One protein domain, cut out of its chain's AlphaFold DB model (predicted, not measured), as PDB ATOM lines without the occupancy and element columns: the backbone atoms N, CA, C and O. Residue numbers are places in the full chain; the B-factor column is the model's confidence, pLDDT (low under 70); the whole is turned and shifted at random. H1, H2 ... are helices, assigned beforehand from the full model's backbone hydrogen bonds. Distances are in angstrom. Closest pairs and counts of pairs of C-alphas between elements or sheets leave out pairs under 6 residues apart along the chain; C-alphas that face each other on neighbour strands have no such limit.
ATOM      1  N   SER A  52      99.307 120.622 110.114       83.19
ATOM      2  CA  SER A  52      98.995 119.231 110.452       83.19
ATOM      3  C   SER A  52      99.520 118.780 111.818       83.19
ATOM      4  O   SER A  52      99.226 117.661 112.223       83.19
ATOM      5  N   ALA A  53     100.301 119.603 112.527       86.56
ATOM      6  CA  ALA A  53     100.887 119.214 113.811       86.56
ATOM      7  C   ALA A  53      99.918 119.360 114.993       86.56
ATOM      8  O   ALA A  53     100.106 118.705 116.017       86.56
ATOM      9  N   VAL A  54      98.883 120.195 114.848       90.25
ATOM     10  CA  VAL A  54      97.901 120.455 115.903       90.25
ATOM     11  C   VAL A  54      96.527 119.947 115.480       90.25
ATOM     12  O   VAL A  54      96.040 120.266 114.399       90.25
ATOM     13  N   THR A  55      95.892 119.159 116.340       91.88
ATOM     14  CA  THR A  55      94.531 118.646 116.155       91.88
ATOM     15  C   THR A  55      93.771 118.673 117.479       91.88
ATOM     16  O   THR A  55      94.364 118.764 118.548       91.88
ATOM     17  N   HIS A  56      92.443 118.647 117.435       90.56
ATOM     18  CA  HIS A  56      91.598 118.779 118.630       90.56
ATOM     19  C   HIS A  56      90.525 117.689 118.717       90.56
ATOM     20  O   HIS A  56      89.447 117.891 119.266       90.56
ATOM     21  N   THR A  57      90.818 116.507 118.174       91.25
ATOM     22  CA  THR A  57      89.952 115.330 118.335       91.25
ATOM     23  C   THR A  57      90.030 114.772 119.760       91.25
ATOM     24  O   THR A  57      91.016 114.998 120.463       91.25
ATOM     25  N   ALA A  58      89.033 113.988 120.180       87.50
ATOM     26  CA  ALA A  58      88.997 113.379 121.516       87.50
ATOM     27  C   ALA A  58      90.202 112.464 121.822       87.50
ATOM     28  O   ALA A  58      90.588 112.330 122.977       87.50
ATOM     29  N   ALA A  59      90.815 111.865 120.796       90.00
ATOM     30  CA  ALA A  59      91.985 110.997 120.939       90.00
ATOM     31  C   ALA A  59      93.319 111.765 120.982       90.00
ATOM     32  O   ALA A  59      94.383 111.157 121.089       90.00
ATOM     33  N   THR A  60      93.288 113.094 120.861       94.38
ATOM     34  CA  THR A  60      94.514 113.880 120.721       94.38
ATOM     35  C   THR A  60      95.269 113.978 122.045       94.38
ATOM     36  O   THR A  60      94.670 114.362 123.054       94.38
ATOM     37  N   PRO A  61      96.592 113.737 122.058       96.06
ATOM     38  CA  PRO A  61      97.413 113.968 123.234       96.06
ATOM     39  C   PRO A  61      97.293 115.405 123.754       96.06
ATOM     40  O   PRO A  61      97.542 116.365 123.026       96.06
ATOM     41  N   GLY A  62      96.904 115.529 125.025       96.19
ATOM     42  CA  GLY A  62      96.794 116.794 125.748       96.19
ATOM     43  C   GLY A  62      97.785 116.908 126.902       96.19
ATOM     44  O   GLY A  62      98.802 116.223 126.922       96.19
ATOM     45  N   PHE A  63      97.475 117.741 127.895       97.31
ATOM     46  CA  PHE A  63      98.393 118.074 128.992       97.31
ATOM     47  C   PHE A  63      98.983 116.863 129.731       97.31
ATOM     48  O   PHE A  63     100.198 116.775 129.872       97.31
ATOM     49  N   LEU A  64      98.153 115.911 130.176       97.31
ATOM     50  CA  LEU A  64      98.628 114.765 130.971       97.31
ATOM     51  C   LEU A  64      99.553 113.838 130.172       97.31
ATOM     52  O   LEU A  64     100.558 113.365 130.694       97.31
ATOM     53  N   LEU A  65      99.239 113.616 128.893       97.50
ATOM     54  CA  LEU A  65     100.113 112.864 127.994       97.50
ATOM     55  C   LEU A  65     101.383 113.652 127.674       97.50
ATOM     56  O   LEU A  65     102.451 113.061 127.618       97.50
ATOM     57  N   GLY A  66     101.292 114.975 127.520       97.88
ATOM     58  CA  GLY A  66     102.458 115.853 127.431       97.88
ATOM     59  C   GLY A  66     103.381 115.669 128.633       97.88
ATOM     60  O   GLY A  66     104.553 115.361 128.457       97.88
ATOM     61  N   LEU A  67     102.838 115.754 129.852       97.88
ATOM     62  CA  LEU A  67     103.578 115.565 131.102       97.88
ATOM     63  C   LEU A  67     104.291 114.210 131.159       97.88
ATOM     64  O   LEU A  67     105.478 114.155 131.479       97.88
ATOM     65  N   TRP A  68     103.587 113.135 130.798       97.81
ATOM     66  CA  TRP A  68     104.172 111.798 130.730       97.81
ATOM     67  C   TRP A  68     105.290 111.702 129.686       97.81
ATOM     68  O   TRP A  68     106.383 111.239 130.006       97.81
ATOM     69  N   HIS A  69     105.059 112.189 128.463       97.38
ATOM     70  CA  HIS A  69     106.064 112.183 127.396       97.38
ATOM     71  C   HIS A  69     107.308 113.003 127.760       97.38
ATOM     72  O   HIS A  69     108.426 112.564 127.499       97.38
ATOM     73  N   GLY A  70     107.129 114.149 128.421       96.69
ATOM     74  CA  GLY A  70     108.232 114.963 128.923       96.69
ATOM     75  C   GLY A  70     109.062 114.241 129.989       96.69
ATOM     76  O   GLY A  70     110.285 114.341 129.983       96.69
ATOM     77  N   PHE A  71     108.422 113.467 130.873       97.06
ATOM     78  CA  PHE A  71     109.118 112.683 131.900       97.06
ATOM     79  C   PHE A  71     109.952 111.536 131.304       97.06
ATOM     80  O   PHE A  71     111.076 111.292 131.743       97.06
ATOM     81  N   ILE A  72     109.440 110.856 130.271       96.88
ATOM     82  CA  ILE A  72     110.155 109.758 129.593       96.88
ATOM     83  C   ILE A  72     111.106 110.235 128.482       96.88
ATOM     84  O   ILE A  72     111.747 109.402 127.836       96.88
ATOM     85  N   PHE A  73     111.218 111.549 128.255       96.19
ATOM     86  CA  PHE A  73     111.968 112.151 127.148       96.19
ATOM     87  C   PHE A  73     113.371 111.553 126.928       96.19
ATOM     88  O   PHE A  73     113.663 111.198 125.786       96.19
ATOM     89  N   PRO A  74     114.240 111.371 127.949       95.50
ATOM     90  CA  PRO A  74     115.586 110.840 127.713       95.50
ATOM     91  C   PRO A  74     115.578 109.421 127.139       95.50
ATOM     92  O   PRO A  74     116.420 109.080 126.309       95.50
ATOM     93  N   VAL A  75     114.611 108.601 127.561       96.88
ATOM     94  CA  VAL A  75     114.442 107.228 127.071       96.88
ATOM     95  C   VAL A  75     113.874 107.248 125.655       96.88
ATOM     96  O   VAL A  75     114.420 106.585 124.778       96.88
ATOM     97  N   ALA A  76     112.831 108.047 125.404       96.94
ATOM     98  CA  ALA A  76     112.236 108.187 124.074       96.94
ATOM     99  C   ALA A  76     113.253 108.712 123.044       96.94
ATOM    100  O   ALA A  76     113.340 108.188 121.936       96.94
ATOM    101  N   TRP A  77     114.083 109.685 123.432       97.12
ATOM    102  CA  TRP A  77     115.185 110.188 122.615       97.12
ATOM    103  C   TRP A  77     116.218 109.100 122.308       97.12
ATOM    104  O   TRP A  77     116.537 108.899 121.138       97.12
ATOM    105  N   MET A  78     116.678 108.347 123.313       98.12
ATOM    106  CA  MET A  78     117.621 107.241 123.106       98.12
ATOM    107  C   MET A  78     117.069 106.202 122.119       98.12
ATOM    108  O   MET A  78     117.774 105.790 121.202       98.12
ATOM    109  N   LEU A  79     115.802 105.805 122.276       97.94
ATOM    110  CA  LEU A  79     115.158 104.832 121.391       97.94
ATOM    111  C   LEU A  79     114.979 105.369 119.966       97.94
ATOM    112  O   LEU A  79     115.200 104.621 119.015       97.94
ATOM    113  N   SER A  80     114.663 106.658 119.801       97.19
ATOM    114  CA  SER A  80     114.495 107.282 118.478       97.19
ATOM    115  C   SER A  80     115.760 107.246 117.607       97.19
ATOM    116  O   SER A  80     115.669 107.335 116.386       97.19
ATOM    117  N   LEU A  81     116.946 107.068 118.210       97.19
ATOM    118  CA  LEU A  81     118.208 106.916 117.475       97.19
ATOM    119  C   LEU A  81     118.339 105.556 116.774       97.19
ATOM    120  O   LEU A  81     119.122 105.429 115.834       97.19
ATOM    121  N   PHE A  82     117.599 104.545 117.234       98.06
ATOM    122  CA  PHE A  82     117.696 103.171 116.735       98.06
ATOM    123  C   PHE A  82     116.395 102.674 116.101       98.06
ATOM    124  O   PHE A  82     116.427 101.764 115.275       98.06
ATOM    125  N   MET A  83     115.256 103.252 116.485       97.50
ATOM    126  CA  MET A  83     113.925 102.827 116.062       97.50
ATOM    127  C   MET A  83     113.226 103.971 115.317       97.50
ATOM    128  O   MET A  83     112.845 104.953 115.957       97.50
ATOM    129  N   PRO A  84     113.013 103.858 113.990       95.31
ATOM    130  CA  PRO A  84     112.436 104.941 113.186       95.31
ATOM    131  C   PRO A  84     110.979 105.260 113.558       95.31
ATOM    132  O   PRO A  84     110.513 106.368 113.317       95.31
ATOM    133  N   ASP A  85     110.282 104.309 114.181       95.50
ATOM    134  CA  ASP A  85     108.881 104.452 114.582       95.50
ATOM    135  C   ASP A  85     108.708 105.149 115.944       95.50
ATOM    136  O   ASP A  85     107.586 105.432 116.366       95.50
ATOM    137  N   VAL A  86     109.806 105.426 116.660       96.19
ATOM    138  CA  VAL A  86     109.755 106.091 117.966       96.19
ATOM    139  C   VAL A  86     109.926 107.593 117.786       96.19
ATOM    140  O   VAL A  86     111.027 108.102 117.585       96.19
ATOM    141  N   ALA A  87     108.821 108.321 117.925       94.69
ATOM    142  CA  ALA A  87     108.841 109.771 118.004       94.69
ATOM    143  C   ALA A  87     109.101 110.230 119.445       94.69
ATOM    144  O   ALA A  87     108.450 109.788 120.390       94.69
ATOM    145  N   VAL A  88     110.023 111.178 119.606       96.31
ATOM    146  CA  VAL A  88     110.327 111.805 120.905       96.31
ATOM    147  C   VAL A  88     109.140 112.622 121.433       96.31
ATOM    148  O   VAL A  88     108.959 112.782 122.636       96.31
ATOM    149  N   TYR A  89     108.324 113.135 120.517       94.56
ATOM    150  CA  TYR A  89     107.236 114.062 120.776       94.56
ATOM    151  C   TYR A  89     106.031 113.661 119.914       94.56
ATOM    152  O   TYR A  89     106.193 113.267 118.757       94.56
ATOM    153  N   ALA A  90     104.823 113.738 120.471       94.62
ATOM    154  CA  ALA A  90     103.622 113.271 119.789       94.62
ATOM    155  C   ALA A  90     103.177 114.274 118.721       94.62
ATOM    156  O   ALA A  90     102.912 115.439 119.017       94.62
ATOM    157  N   VAL A  91     103.047 113.802 117.483       93.69
ATOM    158  CA  VAL A  91     102.478 114.571 116.373       93.69
ATOM    159  C   VAL A  91     101.413 113.707 115.692       93.69
ATOM    160  O   VAL A  91     101.735 112.591 115.283       93.69
ATOM    161  N   PRO A  92     100.165 114.186 115.541       94.25
ATOM    162  CA  PRO A  92      99.648 115.486 115.983       94.25
ATOM    163  C   PRO A  92      99.269 115.519 117.482       94.25
ATOM    164  O   PRO A  92      98.965 114.487 118.078       94.25
ATOM    165  N   ASN A  93      99.253 116.705 118.097       95.31
ATOM    166  CA  ASN A  93      98.836 116.921 119.496       95.31
ATOM    167  C   ASN A  93      97.892 118.133 119.637       95.31
ATOM    168  O   ASN A  93      97.557 118.767 118.641       95.31
ATOM    169  N   ASN A  94      97.419 118.457 120.847       94.81
ATOM    170  CA  ASN A  94      96.458 119.553 121.055       94.81
ATOM    171  C   ASN A  94      97.089 120.956 121.200       94.81
ATOM    172  O   ASN A  94      96.411 121.898 121.621       94.81
ATOM    173  N   GLY A  95      98.367 121.097 120.854       93.38
ATOM    174  CA  GLY A  95      99.139 122.329 120.902       93.38
ATOM    175  C   GLY A  95      99.593 122.678 122.315       93.38
ATOM    176  O   GLY A  95     100.102 121.838 123.058       93.38
ATOM    177  N   GLY A  96      99.368 123.935 122.706       93.94
ATOM    178  CA  GLY A  96     100.000 124.537 123.884       93.94
ATOM    179  C   GLY A  96      99.806 123.782 125.204       93.94
ATOM    180  O   GLY A  96     100.676 123.840 126.065       93.94
ATOM    181  N   TRP A  97      98.706 123.042 125.382       95.88
ATOM    182  CA  TRP A  97      98.498 122.249 126.598       95.88
ATOM    183  C   TRP A  97      99.383 121.005 126.654       95.88
ATOM    184  O   TRP A  97      99.946 120.715 127.710       95.88
ATOM    185  N   TYR A  98      99.518 120.282 125.543       97.12
ATOM    186  CA  TYR A  98     100.477 119.189 125.417       97.12
ATOM    187  C   TYR A  98     101.910 119.701 125.606       97.12
ATOM    188  O   TYR A  98     102.646 119.142 126.419       97.12
ATOM    189  N   ASP A  99     102.265 120.811 124.948       96.19
ATOM    190  CA  ASP A  99     103.581 121.457 125.071       96.19
ATOM    191  C   ASP A  99     103.911 121.847 126.508       96.19
ATOM    192  O   ASP A  99     105.008 121.584 127.003       96.19
ATOM    193  N   PHE A 100     102.944 122.449 127.200       97.69
ATOM    194  CA  PHE A 100     103.104 122.853 128.587       97.69
ATOM    195  C   PHE A 100     103.351 121.646 129.495       97.69
ATOM    196  O   PHE A 100     104.277 121.668 130.306       97.69
ATOM    197  N   GLY A 101     102.583 120.567 129.324       97.75
ATOM    198  CA  GLY A 101     102.823 119.315 130.041       97.75
ATOM    199  C   GLY A 101     104.221 118.763 129.761       97.75
ATOM    200  O   GLY A 101     104.972 118.489 130.696       97.75
ATOM    201  N   TYR A 102     104.595 118.671 128.485       97.44
ATOM    202  CA  TYR A 102     105.895 118.166 128.040       97.44
ATOM    203  C   TYR A 102     107.064 118.949 128.649       97.44
ATOM    204  O   TYR A 102     108.003 118.356 129.184       97.44
ATOM    205  N   PHE A 103     106.968 120.279 128.665       96.44
ATOM    206  CA  PHE A 103     107.953 121.148 129.303       96.44
ATOM    207  C   PHE A 103     108.091 120.874 130.809       96.44
ATOM    208  O   PHE A 103     109.209 120.707 131.300       96.44
ATOM    209  N   ILE A 104     106.976 120.777 131.541       96.62
ATOM    210  CA  ILE A 104     107.001 120.461 132.977       96.62
ATOM    211  C   ILE A 104     107.614 119.077 133.229       96.62
ATOM    212  O   ILE A 104     108.427 118.929 134.144       96.62
ATOM    213  N   GLY A 105     107.284 118.087 132.395       95.50
ATOM    214  CA  GLY A 105     107.843 116.737 132.482       95.50
ATOM    215  C   GLY A 105     109.366 116.717 132.330       95.50
ATOM    216  O   GLY A 105     110.047 116.064 133.115       95.50
ATOM    217  N   ILE A 106     109.909 117.499 131.390       95.19
ATOM    218  CA  ILE A 106     111.361 117.647 131.214       95.19
ATOM    219  C   ILE A 106     111.998 118.318 132.435       95.19
ATOM    220  O   ILE A 106     113.002 117.834 132.959       95.19
ATOM    221  N   VAL A 107     111.434 119.440 132.892       93.06
ATOM    222  CA  VAL A 107     112.000 120.222 134.005       93.06
ATOM    223  C   VAL A 107     112.034 119.411 135.303       93.06
ATOM    224  O   VAL A 107     112.964 119.576 136.097       93.06
ATOM    225  N   PHE A 108     111.094 118.482 135.494       89.94
ATOM    226  CA  PHE A 108     111.088 117.563 136.635       89.94
ATOM    227  C   PHE A 108     112.376 116.727 136.748       89.94
ATOM    228  O   PHE A 108     112.793 116.380 137.851       89.94
ATOM    229  N   LEU A 109     113.068 116.470 135.633       87.00
ATOM    230  CA  LEU A 109     114.340 115.740 135.606       87.00
ATOM    231  C   LEU A 109     115.548 116.585 136.064       87.00
ATOM    232  O   LEU A 109     116.679 116.100 136.066       87.00
ATOM    233  N   GLY A 110     115.342 117.847 136.459       79.88
ATOM    234  CA  GLY A 110     116.379 118.696 137.055       79.88
ATOM    235  C   GLY A 110     117.308 119.390 136.053       79.88
ATOM    236  O   GLY A 110     118.355 119.919 136.441       79.88
ATOM    237  N   VAL A 111     116.942 119.434 134.770       74.06
ATOM    238  CA  VAL A 111     117.679 120.191 133.746       74.06
ATOM    239  C   VAL A 111     117.659 121.686 134.092       74.06
ATOM    240  O   VAL A 111     116.633 122.347 134.000       74.06
ATOM    241  N   GLY A 112     118.805 122.221 134.525       64.25
ATOM    242  CA  GLY A 112     118.996 123.650 134.821       64.25
ATOM    243  C   GLY A 112     119.126 124.016 136.304       64.25
ATOM    244  O   GLY A 112     119.593 125.112 136.612       64.25
ATOM    245  N   ALA A 113     118.829 123.107 137.238       67.56
ATOM    246  CA  ALA A 113     118.972 123.358 138.675       67.56
ATOM    247  C   ALA A 113     120.413 123.100 139.159       67.56
ATOM    248  O   ALA A 113     120.691 122.175 139.922       67.56
ATOM    249  N   ARG A 114     121.375 123.914 138.711       74.94
ATOM    250  CA  ARG A 114     122.726 123.898 139.296       74.94
ATOM    251  C   ARG A 114     122.700 124.640 140.633       74.94
ATOM    252  O   ARG A 114     122.274 125.790 140.690       74.94
ATOM    253  N   LYS A 115     123.181 124.007 141.711       79.38
ATOM    254  CA  LYS A 115     123.377 124.692 143.000       79.38
ATOM    255  C   LYS A 115     124.347 125.861 142.816       79.38
ATOM    256  O   LYS A 115     125.512 125.655 142.482       79.38
ATOM    257  N   THR A 116     123.886 127.070 143.108       82.06
ATOM    258  CA  THR A 116     124.763 128.233 143.261       82.06
ATOM    259  C   THR A 116     125.534 128.108 144.576       82.06
ATOM    260  O   THR A 116     124.942 127.861 145.628       82.06
ATOM    261  N   ARG A 117     126.864 128.264 144.538       85.44
ATOM    262  CA  ARG A 117     127.694 128.356 145.748       85.44
ATOM    263  C   ARG A 117     127.701 129.807 146.225       85.44
ATOM    264  O   ARG A 117     128.257 130.665 145.548       85.44
ATOM    265  N   THR A 118     127.148 130.072 147.402       87.50
ATOM    266  CA  THR A 118     127.335 131.363 148.078       87.50
ATOM    267  C   THR A 118     128.739 131.412 148.677       87.50
ATOM    268  O   THR A 118     129.106 130.544 149.467       87.50
ATOM    269  N   VAL A 119     129.539 132.410 148.295       89.31
ATOM    270  CA  VAL A 119     130.856 132.678 148.891       89.31
ATOM    271  C   VAL A 119     130.713 133.863 149.837       89.31
ATOM    272  O   VAL A 119     130.472 134.986 149.398       89.31
ATOM    273  N   TYR A 120     130.852 133.617 151.138       89.94
ATOM    274  CA  TYR A 120     130.889 134.683 152.134       89.94
ATOM    275  C   TYR A 120     132.275 135.332 152.118       89.94
ATOM    276  O   TYR A 120     133.274 134.686 152.427       89.94
ATOM    277  N   VAL A 121     132.341 136.610 151.743       89.00
ATOM    278  CA  VAL A 121     133.579 137.396 151.778       89.00
ATOM    279  C   VAL A 121     133.546 138.287 153.012       89.00
ATOM    280  O   VAL A 121     132.884 139.324 153.031       89.00
ATOM    281  N   THR A 122     134.271 137.901 154.058       89.06
ATOM    282  CA  THR A 122     134.544 138.796 155.187       89.06
ATOM    283  C   THR A 122     135.540 139.862 154.739       89.06
ATOM    284  O   THR A 122     136.678 139.535 154.392       89.06
ATOM    285  N   ARG A 123     135.146 141.144 154.743       82.19
ATOM    286  CA  ARG A 123     136.117 142.230 154.554       82.19
ATOM    287  C   ARG A 123     137.067 142.236 155.753       82.19
ATOM    288  O   ARG A 123     136.616 142.425 156.879       82.19
ATOM    289  N   ARG A 124     138.372 142.048 155.532       76.62
ATOM    290  CA  ARG A 124     139.362 142.366 156.571       76.62
ATOM    291  C   ARG A 124     139.429 143.886 156.706       76.62
ATOM    292  O   ARG A 124     139.720 144.561 155.720       76.62
ATOM    293  N   ALA A 125     139.175 144.415 157.901       75.19
ATOM    294  CA  ALA A 125     139.612 145.764 158.241       75.19
ATOM    295  C   ALA A 125     141.147 145.762 158.214       75.19
ATOM    296  O   ALA A 125     141.780 144.930 158.870       75.19
ATOM    297  N   ARG A 126     141.734 146.605 157.363       72.56
ATOM    298  CA  ARG A 126     143.184 146.793 157.301       72.56
ATOM    299  C   ARG A 126     143.581 147.702 158.478       72.56
ATOM    300  O   ARG A 126     142.881 148.699 158.658       72.56
ATOM    301  N   PRO A 127     144.599 147.331 159.275       71.75
ATOM    302  CA  PRO A 127     145.077 148.144 160.391       71.75
ATOM    303  C   PRO A 127     145.710 149.453 159.916       71.75
ATOM    304  O   PRO A 127     146.171 149.495 158.747       71.75
TER     305      PRO A 127
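Overview. This is residues 52 to 127 of the 127 residues of an uncharacterized protein of Sphingomonas sp. OV641 (UniProt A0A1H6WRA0). Look for little regular structure: a small body where H1 and H3 pack side by side, H2 follows the end of H1, and a loop, residues 81 to 95, folds back to H3. A tail, residues 110 to 127, sticks out and makes the length. The printed part has 76 residues, 30 of them in three named helices, H1, H2, H3 along the chain, with no named strand; the class is all helix. It is extended, with a radius of gyration of the C-alphas of 20.6 A and spans of 76 by 29 by 18 A.

Along the chain. Find C-alpha 63 at (98.393, 118.074, 128.992); there H1, residues 63 to 71, begins and runs 12.4 A. Next come H2, residues 73 to 80, 10.3 A, and H3, residues 96 to 108, 18.3 A, ending at C-alpha 108, (111.088, 117.563, 136.635).

Arrangement. H1 and H3 touch, the closest C-alphas being those of Leu 67 and Gly 101, 4.0 A apart. They run the same way at a shallow tilt of 33 degrees, only just short of steep. H2 is close to H3 but not clearly touching, the closest C-alphas being those of Phe 73 and Ile 106, 6.9 A apart; their lines stand about perpendicular, at 77 degrees. H1 and H2 meet only through their link. In H1, H2 and H3 every O i to N i+4 pair is within hydrogen-bond range.

Size, cuts and confidence. The C-alphas of Thr 57 and Pro 127 are the farthest apart, 76.7 A. The printed part has no cut; the link H2 to H3 is long. Confidence is under 70 at residues 112 to 113.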